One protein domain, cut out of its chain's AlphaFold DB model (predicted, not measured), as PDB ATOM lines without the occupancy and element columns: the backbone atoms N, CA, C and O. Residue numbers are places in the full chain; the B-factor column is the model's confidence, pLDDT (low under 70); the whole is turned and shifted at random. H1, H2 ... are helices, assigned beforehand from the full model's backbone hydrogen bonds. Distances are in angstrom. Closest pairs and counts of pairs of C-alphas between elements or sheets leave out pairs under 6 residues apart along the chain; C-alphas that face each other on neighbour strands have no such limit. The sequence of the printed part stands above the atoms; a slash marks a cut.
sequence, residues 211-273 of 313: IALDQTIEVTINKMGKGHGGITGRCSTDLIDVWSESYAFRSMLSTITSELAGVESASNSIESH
ATOM      1  N   ILE A 211     -20.501  82.685 -37.890       87.50
ATOM      2  CA  ILE A 211     -19.532  81.633 -37.571       87.50
ATOM      3  C   ILE A 211     -19.268  81.608 -36.071       87.50
ATOM      4  O   ILE A 211     -19.471  82.599 -35.372       87.50
ATOM      5  N   ALA A 212     -18.811  80.464 -35.571       87.12
ATOM      6  CA  ALA A 212     -18.405  80.347 -34.179       87.12
ATOM      7  C   ALA A 212     -17.202  81.265 -33.872       87.12
ATOM      8  O   ALA A 212     -16.407  81.599 -34.757       87.12
ATOM      9  N   LEU A 213     -17.069  81.686 -32.612       86.12
ATOM     10  CA  LEU A 213     -15.991  82.580 -32.169       86.12
ATOM     11  C   LEU A 213     -14.590  82.017 -32.461       86.12
ATOM     12  O   LEU A 213     -13.735  82.735 -32.975       86.12
ATOM     13  N   ASP A 214     -14.373  80.728 -32.194       83.69
ATOM     14  CA  ASP A 214     -13.109  80.030 -32.469       83.69
ATOM     15  C   ASP A 214     -12.776  80.046 -33.966       83.69
ATOM     16  O   ASP A 214     -11.666  80.389 -34.372       83.69
ATOM     17  N   GLN A 215     -13.774  79.762 -34.802       83.00
ATOM     18  CA  GLN A 215     -13.635  79.816 -36.250       83.00
ATOM     19  C   GLN A 215     -13.382  81.244 -36.753       83.00
ATOM     20  O   GLN A 215     -12.643  81.424 -37.720       83.00
ATOM     21  N   THR A 216     -13.957  82.261 -36.105       83.00
ATOM     22  CA  THR A 216     -13.680  83.668 -36.434       83.00
ATOM     23  C   THR A 216     -12.203  83.967 -36.267       83.00
ATOM     24  O   THR A 216     -11.588  84.443 -37.216       83.00
ATOM     25  N   ILE A 217     -11.626  83.619 -35.115       82.31
ATOM     26  CA  ILE A 217     -10.201  83.830 -34.829       82.31
ATOM     27  C   ILE A 217      -9.330  83.125 -35.878       82.31
ATOM     28  O   ILE A 217      -8.373  83.715 -36.374       82.31
ATOM     29  N   GLU A 218      -9.683  81.896 -36.271       78.81
ATOM     30  CA  GLU A 218      -8.938  81.160 -37.298       78.81
ATOM     31  C   GLU A 218      -8.990  81.832 -38.681       78.81
ATOM     32  O   GLU A 218      -7.978  81.935 -39.376       78.81
ATOM     33  N   VAL A 219     -10.168  82.308 -39.094       75.62
ATOM     34  CA  VAL A 219     -10.390  82.862 -40.441       75.62
ATOM     35  C   VAL A 219      -9.945  84.323 -40.560       75.62
ATOM     36  O   VAL A 219      -9.652  84.768 -41.672       75.62
ATOM     37  N   THR A 220      -9.882  85.067 -39.454       75.38
ATOM     38  CA  THR A 220      -9.412  86.458 -39.427       75.38
ATOM     39  C   THR A 220      -7.988  86.531 -38.891       75.38
ATOM     40  O   THR A 220      -7.036  86.558 -39.667       75.38
ATOM     41  N   ILE A 221      -7.834  86.489 -37.573       77.56
ATOM     42  CA  ILE A 221      -6.591  86.793 -36.867       77.56
ATOM     43  C   ILE A 221      -5.477  85.819 -37.275       77.56
ATOM     44  O   ILE A 221      -4.401  86.249 -37.691       77.56
ATOM     45  N   ASN A 222      -5.736  84.508 -37.250       80.94
ATOM     46  CA  ASN A 222      -4.711  83.517 -37.586       80.94
ATOM     47  C   ASN A 222      -4.385  83.480 -39.074       80.94
ATOM     48  O   ASN A 222      -3.219  83.319 -39.429       80.94
ATOM     49  N   LYS A 223      -5.388  83.617 -39.946       76.88
ATOM     50  CA  LYS A 223      -5.167  83.640 -41.395       76.88
ATOM     51  C   LYS A 223      -4.252  84.798 -41.795       76.88
ATOM     52  O   LYS A 223      -3.341  84.594 -42.592       76.88
ATOM     53  N   MET A 224      -4.484  85.984 -41.234       71.06
ATOM     54  CA  MET A 224      -3.681  87.171 -41.535       71.06
ATOM     55  C   MET A 224      -2.297  87.082 -40.888       71.06
ATOM     56  O   MET A 224      -1.290  87.363 -41.533       71.06
ATOM     57  N   GLY A 225      -2.223  86.609 -39.645       69.94
ATOM     58  CA  GLY A 225      -0.964  86.506 -38.918       69.94
ATOM     59  C   GLY A 225      -0.042  85.351 -39.335       69.94
ATOM     60  O   GLY A 225       1.163  85.442 -39.114       69.94
ATOM     61  N   LYS A 226      -0.568  84.303 -39.986       70.88
ATOM     62  CA  LYS A 226       0.205  83.221 -40.642       70.88
ATOM     63  C   LYS A 226       0.389  83.445 -42.152       70.88
ATOM     64  O   LYS A 226       0.847  82.544 -42.854       70.88
ATOM     65  N   GLY A 227      -0.020  84.607 -42.665       67.38
ATOM     66  CA  GLY A 227       0.097  84.973 -44.075       67.38
ATOM     67  C   GLY A 227       1.544  85.213 -44.522       67.38
ATOM     68  O   GLY A 227       2.503  84.969 -43.790       67.38
ATOM     69  N   HIS A 228       1.716  85.714 -45.747       60.44
ATOM     70  CA  HIS A 228       3.039  86.050 -46.280       60.44
ATOM     71  C   HIS A 228       3.710  87.122 -45.404       60.44
ATOM     72  O   HIS A 228       3.194  88.228 -45.276       60.44
ATOM     73  N   GLY A 229       4.851  86.776 -44.799       65.19
ATOM     74  CA  GLY A 229       5.581  87.641 -43.863       65.19
ATOM     75  C   GLY A 229       5.146  87.535 -42.395       65.19
ATOM     76  O   GLY A 229       5.648  88.305 -41.587       65.19
ATOM     77  N   GLY A 230       4.237  86.611 -42.059       69.88
ATOM     78  CA  GLY A 230       3.725  86.360 -40.709       69.88
ATOM     79  C   GLY A 230       4.599  85.463 -39.821       69.88
ATOM     80  O   GLY A 230       5.755  85.174 -40.142       69.88
ATOM     81  N   ILE A 231       4.026  84.969 -38.716       70.12
ATOM     82  CA  ILE A 231       4.685  83.978 -37.850       70.12
ATOM     83  C   ILE A 231       4.880  82.688 -38.652       70.12
ATOM     84  O   ILE A 231       3.921  81.996 -39.002       70.12
ATOM     85  N   THR A 232       6.136  82.344 -38.923       71.88
ATOM     86  CA  THR A 232       6.523  81.076 -39.552       71.88
ATOM     87  C   THR A 232       7.286  80.217 -38.551       71.88
ATOM     88  O   THR A 232       7.821  80.721 -37.566       71.88
ATOM     89  N   GLY A 233       7.411  78.912 -38.815       66.31
ATOM     90  CA  GLY A 233       8.176  77.991 -37.957       66.31
ATOM     91  C   GLY A 233       9.680  78.291 -37.842       66.31
ATOM     92  O   GLY A 233      10.405  77.487 -37.270       66.31
ATOM     93  N   ARG A 234      10.159  79.407 -38.411       69.00
ATOM     94  CA  ARG A 234      11.547  79.892 -38.350       69.00
ATOM     95  C   ARG A 234      11.708  81.190 -37.542       69.00
ATOM     96  O   ARG A 234      12.809  81.727 -37.500       69.00
ATOM     97  N   CYS A 235      10.640  81.725 -36.945       76.75
ATOM     98  CA  CYS A 235      10.732  82.909 -36.088       76.75
ATOM     99  C   CYS A 235      11.474  82.578 -34.780       76.75
ATOM    100  O   CYS A 235      11.253  81.514 -34.203       76.75
ATOM    101  N   SER A 236      12.340  83.483 -34.310       82.12
ATOM    102  CA  SER A 236      12.927  83.387 -32.965       82.12
ATOM    103  C   SER A 236      11.863  83.623 -31.891       82.12
ATOM    104  O   SER A 236      10.815  84.203 -32.181       82.12
ATOM    105  N   THR A 237      12.135  83.215 -30.651       81.06
ATOM    106  CA  THR A 237      11.237  83.457 -29.509       81.06
ATOM    107  C   THR A 237      10.904  84.944 -29.357       81.06
ATOM    108  O   THR A 237       9.732  85.294 -29.334       81.06
ATOM    109  N   ASP A 238      11.909  85.824 -29.425       82.38
ATOM    110  CA  ASP A 238      11.705  87.279 -29.330       82.38
ATOM    111  C   ASP A 238      10.813  87.824 -30.458       82.38
ATOM    112  O   ASP A 238       9.984  88.710 -30.254       82.38
ATOM    113  N   LEU A 239      10.955  87.279 -31.674       78.31
ATOM    114  CA  LEU A 239      10.078  87.624 -32.792       78.31
ATOM    115  C   LEU A 239       8.654  87.133 -32.525       78.31
ATOM    116  O   LEU A 239       7.713  87.873 -32.786       78.31
ATOM    117  N   ILE A 240       8.480  85.914 -32.009       81.19
ATOM    118  CA  ILE A 240       7.160  85.370 -31.671       81.19
ATOM    119  C   ILE A 240       6.466  86.245 -30.627       81.19
ATOM    120  O   ILE A 240       5.276  86.508 -30.794       81.19
ATOM    121  N   ASP A 241       7.179  86.741 -29.618       83.94
ATOM    122  CA  ASP A 241       6.608  87.604 -28.578       83.94
ATOM    123  C   ASP A 241       6.110  88.930 -29.170       83.94
ATOM    124  O   ASP A 241       4.927  89.259 -29.058       83.94
ATOM    125  N   VAL A 242       6.954  89.627 -29.942       81.06
ATOM    126  CA  VAL A 242       6.570  90.871 -30.641       81.06
ATOM    127  C   VAL A 242       5.397  90.643 -31.600       81.06
ATOM    128  O   VAL A 242       4.480  91.469 -31.714       81.06
ATOM    129  N   TRP A 243       5.407  89.518 -32.318       80.44
ATOM    130  CA  TRP A 243       4.323  89.151 -33.221       80.44
ATOM    131  C   TRP A 243       3.031  88.834 -32.472       80.44
ATOM    132  O   TRP A 243       1.971  89.222 -32.954       80.44
ATOM    133  N   SER A 244       3.109  88.181 -31.314       81.50
ATOM    134  CA  SER A 244       1.956  87.813 -30.485       81.50
ATOM    135  C   SER A 244       1.301  89.043 -29.859       81.50
ATOM    136  O   SER A 244       0.078  89.168 -29.895       81.50
ATOM    137  N   GLU A 245       2.097  89.998 -29.370       83.88
ATOM    138  CA  GLU A 245       1.598  91.248 -28.781       83.88
ATOM    139  C   GLU A 245       0.884  92.140 -29.806       83.88
ATOM    140  O   GLU A 245      -0.150  92.742 -29.521       83.88
ATOM    141  N   SER A 246       1.404  92.200 -31.034       84.56
ATOM    142  CA  SER A 246       0.847  93.043 -32.101       84.56
ATOM    143  C   SER A 246      -0.120  92.302 -33.036       84.56
ATOM    144  O   SER A 246      -0.608  92.882 -34.010       84.56
ATOM    145  N   TYR A 247      -0.432  91.037 -32.744       80.75
ATOM    146  CA  TYR A 247      -1.094  90.111 -33.667       80.75
ATOM    147  C   TYR A 247      -2.483  90.587 -34.112       80.75
ATOM    148  O   TYR A 247      -2.772  90.688 -35.307       80.75
ATOM    149  N   ALA A 248      -3.335  90.948 -33.148       81.81
ATOM    150  CA  ALA A 248      -4.692  91.421 -33.417       81.81
ATOM    151  C   ALA A 248      -4.692  92.768 -34.160       81.81
ATOM    152  O   ALA A 248      -5.437  92.948 -35.125       81.81
ATOM    153  N   PHE A 249      -3.813  93.690 -33.757       85.75
ATOM    154  CA  PHE A 249      -3.685  95.006 -34.383       85.75
ATOM    155  C   PHE A 249      -3.199  94.907 -35.836       85.75
ATOM    156  O   PHE A 249      -3.751  95.551 -36.725       85.75
ATOM    157  N   ARG A 250      -2.220  94.039 -36.113       81.12
ATOM    158  CA  ARG A 250      -1.737  93.774 -37.476       81.12
ATOM    159  C   ARG A 250      -2.811  93.146 -38.354       81.12
ATOM    160  O   ARG A 250      -2.953  93.549 -39.506       81.12
ATOM    161  N   SER A 251      -3.587  92.200 -37.818       80.06
ATOM    162  CA  SER A 251      -4.728  91.636 -38.546       80.06
ATOM    163  C   SER A 251      -5.732  92.726 -38.921       80.06
ATOM    164  O   SER A 251      -6.182  92.757 -40.061       80.06
ATOM    165  N   MET A 252      -6.052  93.632 -37.991       82.00
ATOM    166  CA  MET A 252      -6.946  94.764 -38.242       82.00
ATOM    167  C   MET A 252      -6.393  95.694 -39.334       82.00
ATOM    168  O   MET A 252      -7.092  95.972 -40.306       82.00
ATOM    169  N   LEU A 253      -5.131  96.124 -39.223       84.75
ATOM    170  CA  LEU A 253      -4.477  96.977 -40.223       84.75
ATOM    171  C   LEU A 253      -4.457  96.340 -41.612       84.75
ATOM    172  O   LEU A 253      -4.681  97.024 -42.608       84.75
ATOM    173  N   SER A 254      -4.202  95.033 -41.689       79.56
ATOM    174  CA  SER A 254      -4.173  94.313 -42.960       79.56
ATOM    175  C   SER A 254      -5.563  94.188 -43.589       79.56
ATOM    176  O   SER A 254      -5.675  94.243 -44.813       79.56
ATOM    177  N   THR A 255      -6.619  94.054 -42.782       75.69
ATOM    178  CA  THR A 255      -8.004  94.102 -43.273       75.69
ATOM    179  C   THR A 255      -8.333  95.489 -43.822       75.69
ATOM    180  O   THR A 255      -8.688  95.594 -44.991       75.69
ATOM    181  N   ILE A 256      -8.093  96.550 -43.042       81.19
ATOM    182  CA  ILE A 256      -8.364  97.940 -43.453       81.19
ATOM    183  C   ILE A 256      -7.605  98.298 -44.736       81.19
ATOM    184  O   ILE A 256      -8.162  98.898 -45.649       81.19
ATOM    185  N   THR A 257      -6.330  97.921 -44.839       83.19
ATOM    186  CA  THR A 257      -5.536  98.206 -46.045       83.19
ATOM    187  C   THR A 257      -6.024  97.427 -47.262       83.19
ATOM    188  O   THR A 257      -6.020  97.982 -48.356       83.19
ATOM    189  N   SER A 258      -6.491  96.186 -47.092       76.94
ATOM    190  CA  SER A 258      -7.074  95.398 -48.191       76.94
ATOM    191  C   SER A 258      -8.386  96.006 -48.698       76.94
ATOM    192  O   SER A 258      -8.595  96.067 -49.911       76.94
ATOM    193  N   GLU A 259      -9.232  96.486 -47.782       76.38
ATOM    194  CA  GLU A 259     -10.477  97.200 -48.092       76.38
ATOM    195  C   GLU A 259     -10.187  98.520 -48.826       76.38
ATOM    196  O   GLU A 259     -10.716  98.749 -49.912       76.38
ATOM    197  N   LEU A 260      -9.281  99.351 -48.294       81.50
ATOM    198  CA  LEU A 260      -8.884 100.626 -48.912       81.50
ATOM    199  C   LEU A 260      -8.239 100.447 -50.292       81.50
ATOM    200  O   LEU A 260      -8.431 101.279 -51.175       81.50
ATOM    201  N   ALA A 261      -7.466  99.378 -50.480       83.75
ATOM    202  CA  ALA A 261      -6.809  99.073 -51.746       83.75
ATOM    203  C   ALA A 261      -7.743  98.405 -52.774       83.75
ATOM    204  O   ALA A 261      -7.310  98.143 -53.894       83.75
ATOM    205  N   GLY A 262      -8.998  98.103 -52.414       73.38
ATOM    206  CA  GLY A 262      -9.958  97.455 -53.310       73.38
ATOM    207  C   GLY A 262      -9.535  96.048 -53.750       73.38
ATOM    208  O   GLY A 262      -9.904  95.603 -54.833       73.38
ATOM    209  N   VAL A 263      -8.737  95.348 -52.933       69.50
ATOM    210  CA  VAL A 263      -8.206  94.005 -53.253       69.50
ATOM    211  C   VAL A 263      -9.276  92.915 -53.070       69.50
ATOM    212  O   VAL A 263      -9.073  91.760 -53.455       69.50
ATOM    213  N   GLU A 264     -10.446  93.254 -52.524       57.41
ATOM    214  CA  GLU A 264     -11.579  92.332 -52.446       57.41
ATOM    215  C   GLU A 264     -12.137  92.028 -53.846       57.41
ATOM    216  O   GLU A 264     -12.839  92.825 -54.464       57.41
ATOM    217  N   SER A 265     -11.836  90.837 -54.370       49.75
ATOM    218  CA  SER A 265     -12.465  90.340 -55.594       49.75
ATOM    219  C   SER A 265     -13.965  90.101 -55.373       49.75
ATOM    220  O   SER A 265     -14.377  89.698 -54.290       49.75
ATOM    221  N   ALA A 266     -14.795  90.239 -56.415       44.19
ATOM    222  CA  ALA A 266     -16.243  89.971 -56.343       44.19
ATOM    223  C   ALA A 266     -16.606  88.543 -55.860       44.19
ATOM    224  O   ALA A 266     -17.719  88.305 -55.409       44.19
ATOM    225  N   SER A 267     -15.657  87.601 -55.938       40.91
ATOM    226  CA  SER A 267     -15.724  86.222 -55.423       40.91
ATOM    227  C   SER A 267     -15.285  86.046 -53.958       40.91
ATOM    228  O   SER A 267     -15.457  84.965 -53.396       40.91
ATOM    229  N   ASN A 268     -14.678  87.079 -53.373       47.28
ATOM    230  CA  ASN A 268     -14.231  87.178 -51.982       47.28
ATOM    231  C   ASN A 268     -14.929  88.326 -51.242       47.28
ATOM    232  O   ASN A 268     -14.535  88.643 -50.119       47.28
ATOM    233  N   SER A 269     -15.929  88.960 -51.857       52.81
ATOM    234  CA  SER A 269     -16.663  90.033 -51.207       52.81
ATOM    235  C   SER A 269     -17.310  89.500 -49.932       52.81
ATOM    236  O   SER A 269     -17.777  88.359 -49.866       52.81
ATOM    237  N   ILE A 270     -17.406  90.356 -48.918       51.56
ATOM    238  CA  ILE A 270     -18.258  90.145 -47.734       51.56
ATOM    239  C   ILE A 270     -19.686  89.726 -48.155       51.56
ATOM    240  O   ILE A 270     -20.383  88.979 -47.459       51.56
ATOM    241  N   GLU A 271     -20.078  90.145 -49.358       51.47
ATOM    242  CA  GLU A 271     -21.301  89.802 -50.056       51.47
ATOM    243  C   GLU A 271     -21.190  88.599 -51.016       51.47
ATOM    244  O   GLU A 271     -21.937  88.527 -51.981       51.47
ATOM    245  N   SER A 272     -20.319  87.612 -50.816       58.56
ATOM    246  CA  SER A 272     -20.375  86.343 -51.563       58.56
ATOM    247  C   SER A 272     -19.884  85.189 -50.685       58.56
ATOM    248  O   SER A 272     -18.774  85.178 -50.170       58.56
ATOM    249  N   HIS A 273     -20.748  84.196 -50.440       67.81
ATOM    250  CA  HIS A 273     -20.367  83.001 -49.691       67.81
ATOM    251  C   HIS A 273     -19.953  81.938 -50.696       67.81
ATOM    252  O   HIS A 273     -20.721  81.630 -51.606       67.81
TER     253      HIS A 273
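Overview. This is residues 211 to 273 of the 313 residues of the protein "Hypothetical protein" of Rotaria socialis (UniProt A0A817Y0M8). The longest helix, H3, meets the last part of H1 about at right angles, while H2 joins its first end at a wide corner; a loop links H1 to H2, and a tail without named elements follows H3. The printed part has 63 residues with three named helices in the order H1, H2, H3 and no named strand: all helix. It is only just loose, close to compact, with a radius of gyration of the C-alphas of 13.2 A, spanning 39 by 28 by 18 A.

Arrangement. H3, residues 247 to 260, touches H1, residues 213 to 225, about perpendicular at 76 degrees; the closest C-alphas are those of Ile 221 and Ser 251, 5.5 A apart. H1 touches H3 with residues 220 to 225 alone. H2, residues 237 to 245, and H3 meet only through their tight link. H1 and H2 are only just apart, closest 8.2 A. In H2 and H3 every O i to N i+4 pair is within hydrogen-bond range, in H1 7 of 9.

Along the chain. H3 is 20.1 A long and ends at C-alpha 260 (-8.884, 100.626, -48.912). H1 is 16.9 A long and begins at C-alpha 213 (-15.991, 82.580, -32.169). H2 is 12.4 A long.

Size, cuts and confidence. The C-alphas farthest apart, of Asp 238 and Glu 271, are 39.1 A apart. The printed part has no cut; the link H1 to H2 is long. Mean pLDDT of the printed part is 74.1, with residues 263 to 273 among those under 70.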